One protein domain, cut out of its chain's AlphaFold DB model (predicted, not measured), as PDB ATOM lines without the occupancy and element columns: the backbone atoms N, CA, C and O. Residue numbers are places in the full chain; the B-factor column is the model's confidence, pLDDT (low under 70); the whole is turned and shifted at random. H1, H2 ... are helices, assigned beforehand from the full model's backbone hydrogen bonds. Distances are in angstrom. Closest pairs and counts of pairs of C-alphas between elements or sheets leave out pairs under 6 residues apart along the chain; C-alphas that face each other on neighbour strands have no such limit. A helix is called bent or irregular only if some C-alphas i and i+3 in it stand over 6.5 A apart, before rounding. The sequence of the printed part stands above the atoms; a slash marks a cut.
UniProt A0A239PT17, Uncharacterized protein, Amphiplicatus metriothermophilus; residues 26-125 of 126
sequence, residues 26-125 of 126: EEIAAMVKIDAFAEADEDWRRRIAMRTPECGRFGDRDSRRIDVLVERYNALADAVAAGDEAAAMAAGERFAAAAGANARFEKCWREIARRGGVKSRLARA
ATOM      1  N   GLU A  26      11.994 236.169  11.980       95.06
ATOM      2  CA  GLU A  26      12.804 236.399  13.178       95.06
ATOM      3  C   GLU A  26      14.305 236.400  12.867       95.06
ATOM      4  O   GLU A  26      15.050 237.233  13.391       95.06
ATOM      5  N   GLU A  27      14.763 235.501  11.990       93.56
ATOM      6  CA  GLU A  27      16.155 235.473  11.535       93.56
ATOM      7  C   GLU A  27      16.511 236.734  10.741       93.56
ATOM      8  O   GLU A  27      17.575 237.328  10.956       93.56
ATOM      9  N   ILE A  28      15.611 237.169   9.855       93.69
ATOM     10  CA  ILE A  28      15.750 238.412   9.097       93.69
ATOM     11  C   ILE A  28      15.796 239.614  10.039       93.69
ATOM     12  O   ILE A  28      16.744 240.402   9.974       93.69
ATOM     13  N   ALA A  29      14.828 239.738  10.944       94.81
ATOM     14  CA  ALA A  29      14.726 240.836  11.897       94.81
ATOM     15  C   ALA A  29      15.984 240.942  12.773       94.81
ATOM     16  O   ALA A  29      16.487 242.038  13.000       94.81
ATOM     17  N   ALA A  30      16.567 239.808  13.178       93.94
ATOM     18  CA  ALA A  30      17.823 239.768  13.928       93.94
ATOM     19  C   ALA A  30      19.064 240.170  13.102       93.94
ATOM     20  O   ALA A  30      20.115 240.502  13.662       93.94
ATOM     21  N   MET A  31      18.995 240.101  11.771       93.75
ATOM     22  CA  MET A  31      20.081 240.504  10.874       93.75
ATOM     23  C   MET A  31      19.968 241.951  10.383       93.75
ATOM     24  O   MET A  31      20.983 242.526   9.968       93.75
ATOM     25  N   VAL A  32      18.766 242.523  10.404       96.12
ATOM     26  CA  VAL A  32      18.493 243.905  10.009       96.12
ATOM     27  C   VAL A  32      18.890 244.859  11.137       96.12
ATOM     28  O   VAL A  32      18.690 244.601  12.319       96.12
ATOM     29  N   LYS A  33      19.490 245.987  10.763       96.25
ATOM     30  CA  LYS A  33      19.872 247.069  11.664       96.25
ATOM     31  C   LYS A  33      19.070 248.299  11.254       96.25
ATOM     32  O   LYS A  33      19.364 248.884  10.215       96.25
ATOM     33  N   ILE A  34      18.087 248.662  12.080       93.44
ATOM     34  CA  ILE A  34      17.036 249.641  11.758       93.44
ATOM     35  C   ILE A  34      17.595 250.984  11.253       93.44
ATOM     36  O   ILE A  34      17.098 251.519  10.274       93.44
ATOM     37  N   ASP A  35      18.726 251.443  11.792       91.06
ATOM     38  CA  ASP A  35      19.313 252.745  11.434       91.06
ATOM     39  C   ASP A  35      20.666 252.641  10.716       91.06
ATOM     40  O   ASP A  35      21.509 253.537  10.804       91.06
ATOM     41  N   ALA A  36      20.937 251.531  10.018       93.38
ATOM     42  CA  ALA A  36      22.257 251.288   9.423       93.38
ATOM     43  C   ALA A  36      22.745 252.398   8.475       93.38
ATOM     44  O   ALA A  36      23.954 252.595   8.337       93.38
ATOM     45  N   PHE A  37      21.814 253.100   7.824       94.88
ATOM     46  CA  PHE A  37      22.090 254.148   6.844       94.88
ATOM     47  C   PHE A  37      21.427 255.488   7.190       94.88
ATOM     48  O   PHE A  37      21.274 256.327   6.306       94.88
ATOM     49  N   ALA A  38      21.072 255.728   8.458       89.44
ATOM     50  CA  ALA A  38      20.509 257.014   8.885       89.44
ATOM     51  C   ALA A  38      21.460 258.197   8.591       89.44
ATOM     52  O   ALA A  38      21.022 259.270   8.188       89.44
ATOM     53  N   GLU A  39      22.774 257.972   8.702       85.69
ATOM     54  CA  GLU A  39      23.826 258.954   8.386       85.69
ATOM     55  C   GLU A  39      24.316 258.890   6.928       85.69
ATOM     56  O   GLU A  39      25.321 259.512   6.577       85.69
ATOM     57  N   ALA A  40      23.662 258.112   6.060       88.06
ATOM     58  CA  ALA A  40      24.040 258.013   4.653       88.06
ATOM     59  C   ALA A  40      23.591 259.262   3.879       88.06
ATOM     60  O   ALA A  40      22.807 259.164   2.944       88.06
ATOM     61  N   ASP A  41      24.064 260.440   4.271       90.56
ATOM     62  CA  ASP A  41      23.822 261.703   3.584       90.56
ATOM     63  C   ASP A  41      24.572 261.788   2.240       90.56
ATOM     64  O   ASP A  41      25.279 260.869   1.808       90.56
ATOM     65  N   GLU A  42      24.399 262.899   1.525       90.38
ATOM     66  CA  GLU A  42      25.026 263.088   0.214       90.38
ATOM     67  C   GLU A  42      26.562 263.069   0.277       90.38
ATOM     68  O   GLU A  42      27.216 262.569  -0.641       90.38
ATOM     69  N   ASP A  43      27.160 263.534   1.373       92.31
ATOM     70  CA  ASP A  43      28.612 263.548   1.552       92.31
ATOM     71  C   ASP A  43      29.165 262.157   1.862       92.31
ATOM     72  O   ASP A  43      30.219 261.754   1.351       92.31
ATOM     73  N   TRP A  44      28.453 261.369   2.658       93.56
ATOM     74  CA  TRP A  44      28.737 259.958   2.862       93.56
ATOM     75  C   TRP A  44      28.651 259.187   1.542       93.56
ATOM     76  O   TRP A  44      29.605 258.491   1.171       93.56
ATOM     77  N   ARG A  45      27.569 259.385   0.779       92.56
ATOM     78  CA  ARG A  45      27.366 258.740  -0.527       92.56
ATOM     79  C   ARG A  45      28.464 259.118  -1.513       92.56
ATOM     80  O   ARG A  45      29.044 258.238  -2.154       92.56
ATOM     81  N   ARG A  46      28.832 260.400  -1.573       90.00
ATOM     82  CA  ARG A  46      29.933 260.911  -2.401       90.00
ATOM     83  C   ARG A  46      31.271 260.282  -2.020       90.00
ATOM     84  O   ARG A  46      32.004 259.823  -2.895       90.00
ATOM     85  N   ARG A  47      31.591 260.203  -0.723       91.44
ATOM     86  CA  ARG A  47      32.832 259.569  -0.234       91.44
ATOM     87  C   ARG A  47      32.926 258.097  -0.624       91.44
ATOM     88  O   ARG A  47      34.020 257.625  -0.939       91.44
ATOM     89  N   ILE A  48      31.809 257.375  -0.622       92.69
ATOM     90  CA  ILE A  48      31.779 255.985  -1.081       92.69
ATOM     91  C   ILE A  48      31.894 255.906  -2.600       92.69
ATOM     92  O   ILE A  48      32.729 255.154  -3.091       92.69
ATOM     93  N   ALA A  49      31.142 256.718  -3.343       89.69
ATOM     94  CA  ALA A  49      31.199 256.776  -4.802       89.69
ATOM     95  C   ALA A  49      32.613 257.069  -5.336       89.69
ATOM     96  O   ALA A  49      33.033 256.456  -6.314       89.69
ATOM     97  N   MET A  50      33.378 257.942  -4.670       89.38
ATOM     98  CA  MET A  50      34.774 258.215  -5.036       89.38
ATOM     99  C   MET A  50      35.697 257.007  -4.834       89.38
ATOM    100  O   MET A  50      36.639 256.813  -5.596       89.38
ATOM    101  N   ARG A  51      35.446 256.184  -3.808       89.25
ATOM    102  CA  ARG A  51      36.265 254.997  -3.493       89.25
ATOM    103  C   ARG A  51      35.812 253.747  -4.240       89.25
ATOM    104  O   ARG A  51      36.595 252.827  -4.451       89.25
ATOM    105  N   THR A  52      34.538 253.678  -4.594       91.75
ATOM    106  CA  THR A  52      33.899 252.565  -5.295       91.75
ATOM    107  C   THR A  52      33.065 253.160  -6.426       91.75
ATOM    108  O   THR A  52      31.878 253.433  -6.235       91.75
ATOM    109  N   PRO A  53      33.677 253.394  -7.604       88.12
ATOM    110  CA  PRO A  53      33.035 254.095  -8.716       88.12
ATOM    111  C   PRO A  53      31.701 253.479  -9.142       88.12
ATOM    112  O   PRO A  53      30.800 254.181  -9.597       88.12
ATOM    113  N   GLU A  54      31.539 252.166  -8.972       86.94
ATOM    114  CA  GLU A  54      30.298 251.460  -9.281       86.94
ATOM    115  C   GLU A  54      29.112 251.971  -8.454       86.94
ATOM    116  O   GLU A  54      28.000 252.040  -8.984       86.94
ATOM    117  N   CYS A  55      29.349 252.378  -7.202       91.25
ATOM    118  CA  CYS A  55      28.327 252.954  -6.331       91.25
ATOM    119  C   CYS A  55      27.840 254.317  -6.816       91.25
ATOM    120  O   CYS A  55      26.659 254.614  -6.670       91.25
ATOM    121  N   GLY A  56      28.734 255.123  -7.398       85.12
ATOM    122  CA  GLY A  56      28.428 256.467  -7.890       85.12
ATOM    123  C   GLY A  56      27.813 256.514  -9.285       85.12
ATOM    124  O   GLY A  56      27.322 257.559  -9.695       85.12
ATOM    125  N   ARG A  57      27.846 255.408 -10.036       81.06
ATOM    126  CA  ARG A  57      27.293 255.372 -11.392       81.06
ATOM    127  C   ARG A  57      25.773 255.247 -11.368       81.06
ATOM    128  O   ARG A  57      25.239 254.329 -10.742       81.06
ATOM    129  N   PHE A  58      25.127 256.112 -12.141       72.00
ATOM    130  CA  PHE A  58      23.705 256.057 -12.456       72.00
ATOM    131  C   PHE A  58      23.334 254.715 -13.112       72.00
ATOM    132  O   PHE A  58      24.111 254.154 -13.896       72.00
ATOM    133  N   GLY A  59      22.201 254.151 -12.695       63.12
ATOM    134  CA  GLY A  59      21.519 253.056 -13.389       63.12
ATOM    135  C   GLY A  59      20.453 253.584 -14.353       63.12
ATOM    136  O   GLY A  59      20.354 254.786 -14.566       63.12
ATOM    137  N   ASP A  60      19.613 252.688 -14.869       57.34
ATOM    138  CA  ASP A  60      18.621 252.979 -15.925       57.34
ATOM    139  C   ASP A  60      17.471 253.919 -15.499       57.34
ATOM    140  O   ASP A  60      16.602 254.241 -16.301       57.34
ATOM    141  N   ARG A  61      17.433 254.341 -14.229       59.22
ATOM    142  CA  ARG A  61      16.400 255.218 -13.645       59.22
ATOM    143  C   ARG A  61      16.980 256.497 -13.029       59.22
ATOM    144  O   ARG A  61      16.476 256.959 -12.009       59.22
ATOM    145  N   ASP A  62      18.105 256.988 -13.549       66.00
ATOM    146  CA  ASP A  62      18.793 258.202 -13.069       66.00
ATOM    147  C   ASP A  62      19.119 258.225 -11.562       66.00
ATOM    148  O   ASP A  62      19.399 259.267 -10.976       66.00
ATOM    149  N   SER A  63      19.168 257.056 -10.922       83.00
ATOM    150  CA  SER A  63      19.564 256.898  -9.519       83.00
ATOM    151  C   SER A  63      20.909 256.187  -9.440       83.00
ATOM    152  O   SER A  63      21.163 255.236 -10.194       83.00
ATOM    153  N   ARG A  64      21.801 256.617  -8.538       89.38
ATOM    154  CA  ARG A  64      23.074 255.911  -8.328       89.38
ATOM    155  C   ARG A  64      22.790 254.581  -7.636       89.38
ATOM    156  O   ARG A  64      21.843 254.460  -6.862       89.38
ATOM    157  N   ARG A  65      23.631 253.567  -7.865       91.88
ATOM    158  CA  ARG A  65      23.443 252.239  -7.235       91.88
ATOM    159  C   ARG A  65      23.364 252.321  -5.712       91.88
ATOM    160  O   ARG A  65      22.594 251.583  -5.109       91.88
ATOM    161  N   ILE A  66      24.149 253.213  -5.109       94.06
ATOM    162  CA  ILE A  66      24.120 253.457  -3.666       94.06
ATOM    163  C   ILE A  66      22.760 253.964  -3.184       94.06
ATOM    164  O   ILE A  66      22.295 253.508  -2.148       94.06
ATOM    165  N   ASP A  67      22.106 254.839  -3.948       93.88
ATOM    166  CA  ASP A  67      20.807 255.405  -3.583       93.88
ATOM    167  C   ASP A  67      19.742 254.307  -3.606       93.88
ATOM    168  O   ASP A  67      19.044 254.107  -2.616       93.88
ATOM    169  N   VAL A  68      19.718 253.506  -4.678       93.81
ATOM    170  CA  VAL A  68      18.802 252.362  -4.811       93.81
ATOM    171  C   VAL A  68      18.987 251.368  -3.666       93.81
ATOM    172  O   VAL A  68      18.013 250.910  -3.080       93.81
ATOM    173  N   LEU A  69      20.229 251.006  -3.336       95.31
ATOM    174  CA  LEU A  69      20.488 250.019  -2.287       95.31
ATOM    175  C   LEU A  69      20.130 250.541  -0.890       95.31
ATOM    176  O   LEU A  69      19.568 249.786  -0.102       95.31
ATOM    177  N   VAL A  70      20.433 251.809  -0.594       95.62
ATOM    178  CA  VAL A  70      20.067 252.442   0.683       95.62
ATOM    179  C   VAL A  70      18.549 252.554   0.810       95.62
ATOM    180  O   VAL A  70      18.008 252.171   1.838       95.62
ATOM    181  N   GLU A  71      17.848 252.993  -0.238       95.44
ATOM    182  CA  GLU A  71      16.383 253.083  -0.246       95.44
ATOM    183  C   GLU A  71      15.731 251.717   0.006       95.44
ATOM    184  O   GLU A  71      14.865 251.585   0.870       95.44
ATOM    185  N   ARG A  72      16.173 250.673  -0.709       96.50
ATOM    186  CA  ARG A  72      15.622 249.317  -0.547       96.50
ATOM    187  C   ARG A  72      15.907 248.740   0.833       96.50
ATOM    188  O   ARG A  72      15.039 248.073   1.389       96.50
ATOM    189  N   TYR A  73      17.092 248.997   1.381       97.56
ATOM    190  CA  TYR A  73      17.422 248.573   2.736       97.56
ATOM    191  C   TYR A  73      16.577 249.302   3.781       97.56
ATOM    192  O   TYR A  73      16.070 248.657   4.690       97.56
ATOM    193  N   ASN A  74      16.396 250.618   3.645       97.44
ATOM    194  CA  ASN A  74      15.590 251.398   4.581       97.44
ATOM    195  C   ASN A  74      14.130 250.935   4.565       97.44
ATOM    196  O   ASN A  74      13.567 250.714   5.622       97.44
ATOM    197  N   ALA A  75      13.558 250.647   3.392       97.69
ATOM    198  CA  ALA A  75      12.210 250.079   3.315       97.69
ATOM    199  C   ALA A  75      12.083 248.723   4.043       97.69
ATOM    200  O   ALA A  75      11.064 248.455   4.674       97.69
ATOM    201  N   LEU A  76      13.112 247.868   3.970       98.00
ATOM    202  CA  LEU A  76      13.174 246.628   4.751       98.00
ATOM    203  C   LEU A  76      13.281 246.923   6.255       98.00
ATOM    204  O   LEU A  76      12.561 246.325   7.048       98.00
ATOM    205  N   ALA A  77      14.173 247.833   6.645       97.81
ATOM    206  CA  ALA A  77      14.358 248.239   8.032       97.81
ATOM    207  C   ALA A  77      13.072 248.806   8.644       97.81
ATOM    208  O   ALA A  77      12.675 248.369   9.718       97.81
ATOM    209  N   ASP A  78      12.379 249.690   7.933       98.19
ATOM    210  CA  ASP A  78      11.121 250.294   8.371       98.19
ATOM    211  C   ASP A  78      10.034 249.232   8.589       98.19
ATOM    212  O   ASP A  78       9.335 249.253   9.601       98.19
ATOM    213  N   ALA A  79       9.921 248.258   7.679       98.12
ATOM    214  CA  ALA A  79       8.962 247.164   7.817       98.12
ATOM    215  C   ALA A  79       9.272 246.256   9.022       98.12
ATOM    216  O   ALA A  79       8.365 245.892   9.770       98.12
ATOM    217  N   VAL A  80      10.554 245.945   9.263       98.00
ATOM    218  CA  VAL A  80      10.987 245.197  10.456       98.00
ATOM    219  C   VAL A  80      10.719 245.995  11.735       98.00
ATOM    220  O   VAL A  80      10.223 245.435  12.709       98.00
ATOM    221  N   ALA A  81      11.001 247.301  11.745       97.88
ATOM    222  CA  ALA A  81      10.723 248.169  12.890       97.88
ATOM    223  C   ALA A  81       9.223 248.231  13.219       97.88
ATOM    224  O   ALA A  81       8.851 248.278  14.390       97.88
ATOM    225  N   ALA A  82       8.369 248.202  12.193       97.69
ATOM    226  CA  ALA A  82       6.919 248.161  12.342       97.69
ATOM    227  C   ALA A  82       6.383 246.791  12.804       97.69
ATOM    228  O   ALA A  82       5.214 246.696  13.176       97.69
ATOM    229  N   GLY A  83       7.207 245.737  12.788       97.12
ATOM    230  CA  GLY A  83       6.766 244.374  13.081       97.12
ATOM    231  C   GLY A  83       5.898 243.757  11.979       97.12
ATOM    232  O   GLY A  83       5.167 242.806  12.249       97.12
ATOM    233  N   ASP A  84       5.936 244.303  10.761       97.88
ATOM    234  CA  ASP A  84       5.131 243.832   9.635       97.88
ATOM    235  C   ASP A  84       5.907 242.766   8.853       97.88
ATOM    236  O   ASP A  84       6.701 243.069   7.961       97.88
ATOM    237  N   GLU A  85       5.681 241.502   9.212       97.19
ATOM    238  CA  GLU A  85       6.339 240.348   8.599       97.19
ATOM    239  C   GLU A  85       6.138 240.299   7.079       97.19
ATOM    240  O   GLU A  85       7.104 240.163   6.325       97.19
ATOM    241  N   ALA A  86       4.899 240.453   6.607       96.50
ATOM    242  CA  ALA A  86       4.596 240.352   5.185       96.50
ATOM    243  C   ALA A  86       5.279 241.476   4.390       96.50
ATOM    244  O   ALA A  86       5.866 241.225   3.330       96.50
ATOM    245  N   ALA A  87       5.249 242.708   4.908       97.81
ATOM    246  CA  ALA A  87       5.942 243.829   4.288       97.81
ATOM    247  C   ALA A  87       7.467 243.668   4.346       97.81
ATOM    248  O   ALA A  87       8.140 243.982   3.362       97.81
ATOM    249  N   ALA A  88       8.014 243.152   5.450       97.44
ATOM    250  CA  ALA A  88       9.446 242.941   5.616       97.44
ATOM    251  C   ALA A  88       9.979 241.902   4.626       97.44
ATOM    252  O   ALA A  88      10.968 242.168   3.943       97.44
ATOM    253  N   MET A  89       9.295 240.765   4.471       96.25
ATOM    254  CA  MET A  89       9.695 239.734   3.510       96.25
ATOM    255  C   MET A  89       9.619 240.258   2.070       96.25
ATOM    256  O   MET A  89      10.588 240.148   1.318       96.25
ATOM    257  N   ALA A  90       8.536 240.955   1.709       97.06
ATOM    258  CA  ALA A  90       8.396 241.553   0.380       97.06
ATOM    259  C   ALA A  90       9.436 242.659   0.099       97.06
ATOM    260  O   ALA A  90       9.940 242.789  -1.022       97.06
ATOM    261  N   ALA A  91       9.763 243.492   1.091       97.50
ATOM    262  CA  ALA A  91      10.810 244.508   0.970       97.50
ATOM    263  C   ALA A  91      12.199 243.865   0.853       97.50
ATOM    264  O   ALA A  91      13.020 244.306   0.041       97.50
ATOM    265  N   GLY A  92      12.430 242.793   1.606       96.62
ATOM    266  CA  GLY A  92      13.641 241.990   1.589       96.62
ATOM    267  C   GLY A  92      13.931 241.346   0.240       96.62
ATOM    268  O   GLY A  92      15.038 241.499  -0.270       96.62
ATOM    269  N   GLU A  93      12.934 240.740  -0.403       96.44
ATOM    270  CA  GLU A  93      13.067 240.194  -1.762       96.44
ATOM    271  C   GLU A  93      13.440 241.278  -2.785       96.44
ATOM    272  O   GLU A  93      14.332 241.095  -3.616       96.44
ATOM    273  N   ARG A  94      12.810 242.460  -2.710       96.38
ATOM    274  CA  ARG A  94      13.144 243.596  -3.594       96.38
ATOM    275  C   ARG A  94      14.563 244.095  -3.356       96.38
ATOM    276  O   ARG A  94      15.256 244.481  -4.301       96.38
ATOM    277  N   PHE A  95      14.986 244.117  -2.098       96.38
ATOM    278  CA  PHE A  95      16.347 244.450  -1.716       96.38
ATOM    279  C   PHE A  95      17.349 243.410  -2.243       96.38
ATOM    280  O   PHE A  95      18.338 243.794  -2.870       96.38
ATOM    281  N   ALA A  96      17.072 242.117  -2.069       96.00
ATOM    282  CA  ALA A  96      17.891 241.017  -2.567       96.00
ATOM    283  C   ALA A  96      18.031 241.059  -4.093       96.00
ATOM    284  O   ALA A  96      19.149 241.012  -4.613       96.00
ATOM    285  N   ALA A  97      16.924 241.272  -4.810       95.25
ATOM    286  CA  ALA A  97      16.921 241.437  -6.260       95.25
ATOM    287  C   ALA A  97      17.792 242.623  -6.712       95.25
ATOM    288  O   ALA A  97      18.546 242.503  -7.675       95.25
ATOM    289  N   ALA A  98      17.744 243.759  -6.004       93.88
ATOM    290  CA  ALA A  98      18.593 244.908  -6.313       93.88
ATOM    291  C   ALA A  98      20.077 244.628  -6.016       93.88
ATOM    292  O   ALA A  98      20.937 244.905  -6.853       93.88
ATOM    293  N   ALA A  99      20.389 244.058  -4.850       94.62
ATOM    294  CA  ALA A  99      21.755 243.742  -4.435       94.62
ATOM    295  C   ALA A  99      22.415 242.676  -5.324       94.62
ATOM    296  O   ALA A  99      23.616 242.769  -5.582       94.62
ATOM    297  N   GLY A 100      21.634 241.711  -5.817       93.31
ATOM    298  CA  GLY A 100      22.060 240.626  -6.704       93.31
ATOM    299  C   GLY A 100      21.875 240.895  -8.201       93.31
ATOM    300  O   GLY A 100      22.153 240.013  -9.007       93.31
ATOM    301  N   ALA A 101      21.432 242.092  -8.609       91.19
ATOM    302  CA  ALA A 101      21.103 242.376 -10.012       91.19
ATOM    303  C   ALA A 101      22.292 242.179 -10.974       91.19
ATOM    304  O   ALA A 101      22.114 241.843 -12.143       91.19
ATOM    305  N   ASN A 102      23.513 242.458 -10.508       90.88
ATOM    306  CA  ASN A 102      24.769 242.144 -11.189       90.88
ATOM    307  C   ASN A 102      25.961 242.353 -10.240       90.88
ATOM    308  O   ASN A 102      25.850 243.014  -9.207       90.88
ATOM    309  N   ALA A 103      27.147 241.909 -10.666       92.62
ATOM    310  CA  ALA A 103      28.389 242.026  -9.898       92.62
ATOM    311  C   ALA A 103      28.725 243.459  -9.426       92.62
ATOM    312  O   ALA A 103      29.416 243.633  -8.420       92.62
ATOM    313  N   ARG A 104      28.251 244.505 -10.123       92.50
ATOM    314  CA  ARG A 104      28.479 245.905  -9.719       92.50
ATOM    315  C   ARG A 104      27.569 246.313  -8.561       92.50
ATOM    316  O   ARG A 104      28.040 246.994  -7.653       92.50
ATOM    317  N   PHE A 105      26.304 245.886  -8.572       93.38
ATOM    318  CA  PHE A 105      25.408 246.042  -7.422       93.38
ATOM    319  C   PHE A 105      25.913 245.245  -6.220       93.38
ATOM    320  O   PHE A 105      26.022 245.814  -5.139       93.38
ATOM    321  N   GLU A 106      26.364 244.006  -6.419       94.00
ATOM    322  CA  GLU A 106      26.932 243.197  -5.333       94.00
ATOM    323  C   GLU A 106      28.198 243.822  -4.735       94.00
ATOM    324  O   GLU A 106      28.423 243.789  -3.521       94.00
ATOM    325  N   LYS A 107      29.069 244.385  -5.583       94.62
ATOM    326  CA  LYS A 107      30.267 245.106  -5.137       94.62
ATOM    327  C   LYS A 107      29.888 246.350  -4.339       94.62
ATOM    328  O   LYS A 107      30.456 246.564  -3.271       94.62
ATOM    329  N   CYS A 108      28.924 247.134  -4.826       95.38
ATOM    330  CA  CYS A 108      28.471 248.315  -4.104       95.38
ATOM    331  C   CYS A 108      27.823 247.947  -2.764       95.38
ATOM    332  O   CYS A 108      28.188 248.515  -1.736       95.38
ATOM    333  N   TRP A 109      26.945 246.938  -2.757       95.88
ATOM    334  CA  TRP A 109      26.303 246.428  -1.549       95.88
ATOM    335  C   TRP A 109      27.328 246.018  -0.493       95.88
ATOM    336  O   TRP A 109      27.242 246.458   0.650       95.88
ATOM    337  N   ARG A 110      28.350 245.239  -0.869       96.00
ATOM    338  CA  ARG A 110      29.412 244.836   0.065       96.00
ATOM    339  C   ARG A 110      30.122 246.026   0.709       96.00
ATOM    340  O   ARG A 110      30.396 245.972   1.906       96.00
ATOM    341  N   GLU A 111      30.415 247.078  -0.056       95.88
ATOM    342  CA  GLU A 111      31.069 248.270   0.494       95.88
ATOM    343  C   GLU A 111      30.139 249.036   1.438       95.88
ATOM    344  O   GLU A 111      30.544 249.341   2.559       95.88
ATOM    345  N   ILE A 112      28.895 249.315   1.038       95.69
ATOM    346  CA  ILE A 112      27.983 250.094   1.888       95.69
ATOM    347  C   ILE A 112      27.565 249.307   3.132       95.69
ATOM    348  O   ILE A 112      27.573 249.869   4.221       95.69
ATOM    349  N   ALA A 113      27.320 247.998   3.018       96.06
ATOM    350  CA  ALA A 113      26.991 247.135   4.150       96.06
ATOM    351  C   ALA A 113      28.112 247.150   5.195       96.06
ATOM    352  O   ALA A 113      27.860 247.342   6.381       96.06
ATOM    353  N   ARG A 114      29.372 247.058   4.749       95.06
ATOM    354  CA  ARG A 114      30.543 247.168   5.627       95.06
ATOM    355  C   ARG A 114      30.592 248.509   6.361       95.06
ATOM    356  O   ARG A 114      30.966 248.541   7.528       95.06
ATOM    357  N   ARG A 115      30.231 249.609   5.695       93.31
ATOM    358  CA  ARG A 115      30.217 250.958   6.290       93.31
ATOM    359  C   ARG A 115      29.045 251.173   7.249       93.31
ATOM    360  O   ARG A 115      29.244 251.818   8.267       93.31
ATOM    361  N   GLY A 116      27.872 250.617   6.946       92.12
ATOM    362  CA  GLY A 116      26.681 250.673   7.808       92.12
ATOM    363  C   GLY A 116      26.701 249.671   8.972       92.12
ATOM    364  O   GLY A 116      25.860 249.727   9.873       92.12
ATOM    365  N   GLY A 117      27.669 248.745   8.983       93.56
ATOM    366  CA  GLY A 117      27.748 247.664   9.968       93.56
ATOM    367  C   GLY A 117      26.707 246.563   9.742       93.56
ATOM    368  O   GLY A 117      26.298 245.897  10.689       93.56
ATOM    369  N   VAL A 118      26.264 246.378   8.499       95.19
ATOM    370  CA  VAL A 118      25.305 245.350   8.089       95.19
ATOM    371  C   VAL A 118      26.049 244.121   7.574       95.19
ATOM    372  O   VAL A 118      27.062 244.219   6.877       95.19
ATOM    373  N   LYS A 119      25.520 242.929   7.866       92.88
ATOM    374  CA  LYS A 119      26.026 241.684   7.282       92.88
ATOM    375  C   LYS A 119      25.774 241.685   5.772       92.88
ATOM    376  O   LYS A 119      24.633 241.608   5.329       92.88
ATOM    377  N   SER A 120      26.835 241.672   4.968       88.50
ATOM    378  CA  SER A 120      26.734 241.661   3.496       88.50
ATOM    379  C   SER A 120      25.959 240.462   2.936       88.50
ATOM    380  O   SER A 120      25.385 240.549   1.854       88.50
ATOM    381  N   ARG A 121      25.891 239.354   3.683       90.81
ATOM    382  CA  ARG A 121      25.106 238.164   3.325       90.81
ATOM    383  C   ARG A 121      23.591 238.310   3.519       90.81
ATOM    384  O   ARG A 121      22.886 237.396   3.123       90.81
ATOM    385  N   LEU A 122      23.095 239.407   4.102       92.06
ATOM    386  CA  LEU A 122      21.657 239.621   4.331       92.06
ATOM    387  C   LEU A 122      20.832 239.495   3.048       92.06
ATOM    388  O   LEU A 122      19.791 238.862   3.060       92.06
ATOM    389  N   ALA A 123      21.334 240.014   1.928       91.31
ATOM    390  CA  ALA A 123      20.657 239.902   0.637       91.31
ATOM    391  C   ALA A 123      20.477 238.452   0.141       91.31
ATOM    392  O   ALA A 123      19.755 238.245  -0.815       91.31
ATOM    393  N   ARG A 124      21.163 237.469   0.742       91.25
ATOM    394  CA  ARG A 124      21.047 236.038   0.405       91.25
ATOM    395  C   ARG A 124      20.154 235.265   1.380       91.25
ATOM    396  O   ARG A 124      20.090 234.047   1.285       91.25
ATOM    397  N   ALA A 125      19.606 235.949   2.383       89.81
ATOM    398  CA  ALA A 125      18.683 235.364   3.352       89.81
ATOM    399  C   ALA A 125      17.224 235.393   2.849       89.81
ATOM    400  O   ALA A 125      16.375 234.711   3.415       89.81
TER     401      ALA A 125
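AT A GLANCE: This is residues 26 to 125 of the 126 residues of an uncharacterized protein of Amphiplicatus metriothermophilus (UniProt A0A239PT17). A helical hairpin of two long helices, H4 and H5, side by side, has H6 set steeply over the end where H4 begins. H2 and H3 pack at that same end, H1 lies by the other end, and short H7 packs on H5 and H6. The printed part has 100 residues with seven named helices, H1 to H7 in order, and no named strand; the class is all helix. It is compact, with a radius of gyration of the C-alphas of 12.6 A and spans of 36 by 24 by 22 A.

IN THESE COORDINATES: H1, residues 26 to 31, begins at C-alpha 26 (12.804, 236.399, 13.178). H2 is residues 42 to 51, 14.3 A, and H3 residues 53 to 56. H4, residues 65 to 81, is 24.2 A long; H5, residues 85 to 99, 20.5 A; H6, residues 103 to 116, 19.8 A. H7, residues 120 to 124, is only just irregular, C-alphas 120 and 123 being 6.9 A apart; it ends at C-alpha 124 (21.047, 236.038, 0.405).

HOW THE PARTS SIT: H4 and H5 form a hairpin, touching at a shallow tilt of 15 degrees, opposite ways; their closest C-alphas, Ala 79 and Ala 88, are 4.8 A apart. H4, with residues 65 to 69 alone, touches H6 at a steep tilt of 55 degrees. H3 touches H6, closest C-alphas Cys 55 and Cys 108, 5.1 A. H7 touches H5, closest C-alphas Ala 96 and Ala 123, 4.4 A. H1 and H5 are near each other; H1 and H6 are apart. Every O i to N i+4 pair is within hydrogen-bond range in H1, H4, H5 and H6, against 5 of 6 in H2 and 0 of 1 in H7, where 1 of 2 O i to N i+3 pairs is; H3 is too short for an i+4 pair.

THE WHOLE: The C-alphas farthest apart, of Met 50 and Ala 86, are 36.5 A apart. The printed part has no cut and no long link. Residues 59 to 62 of the model have pLDDT under 70.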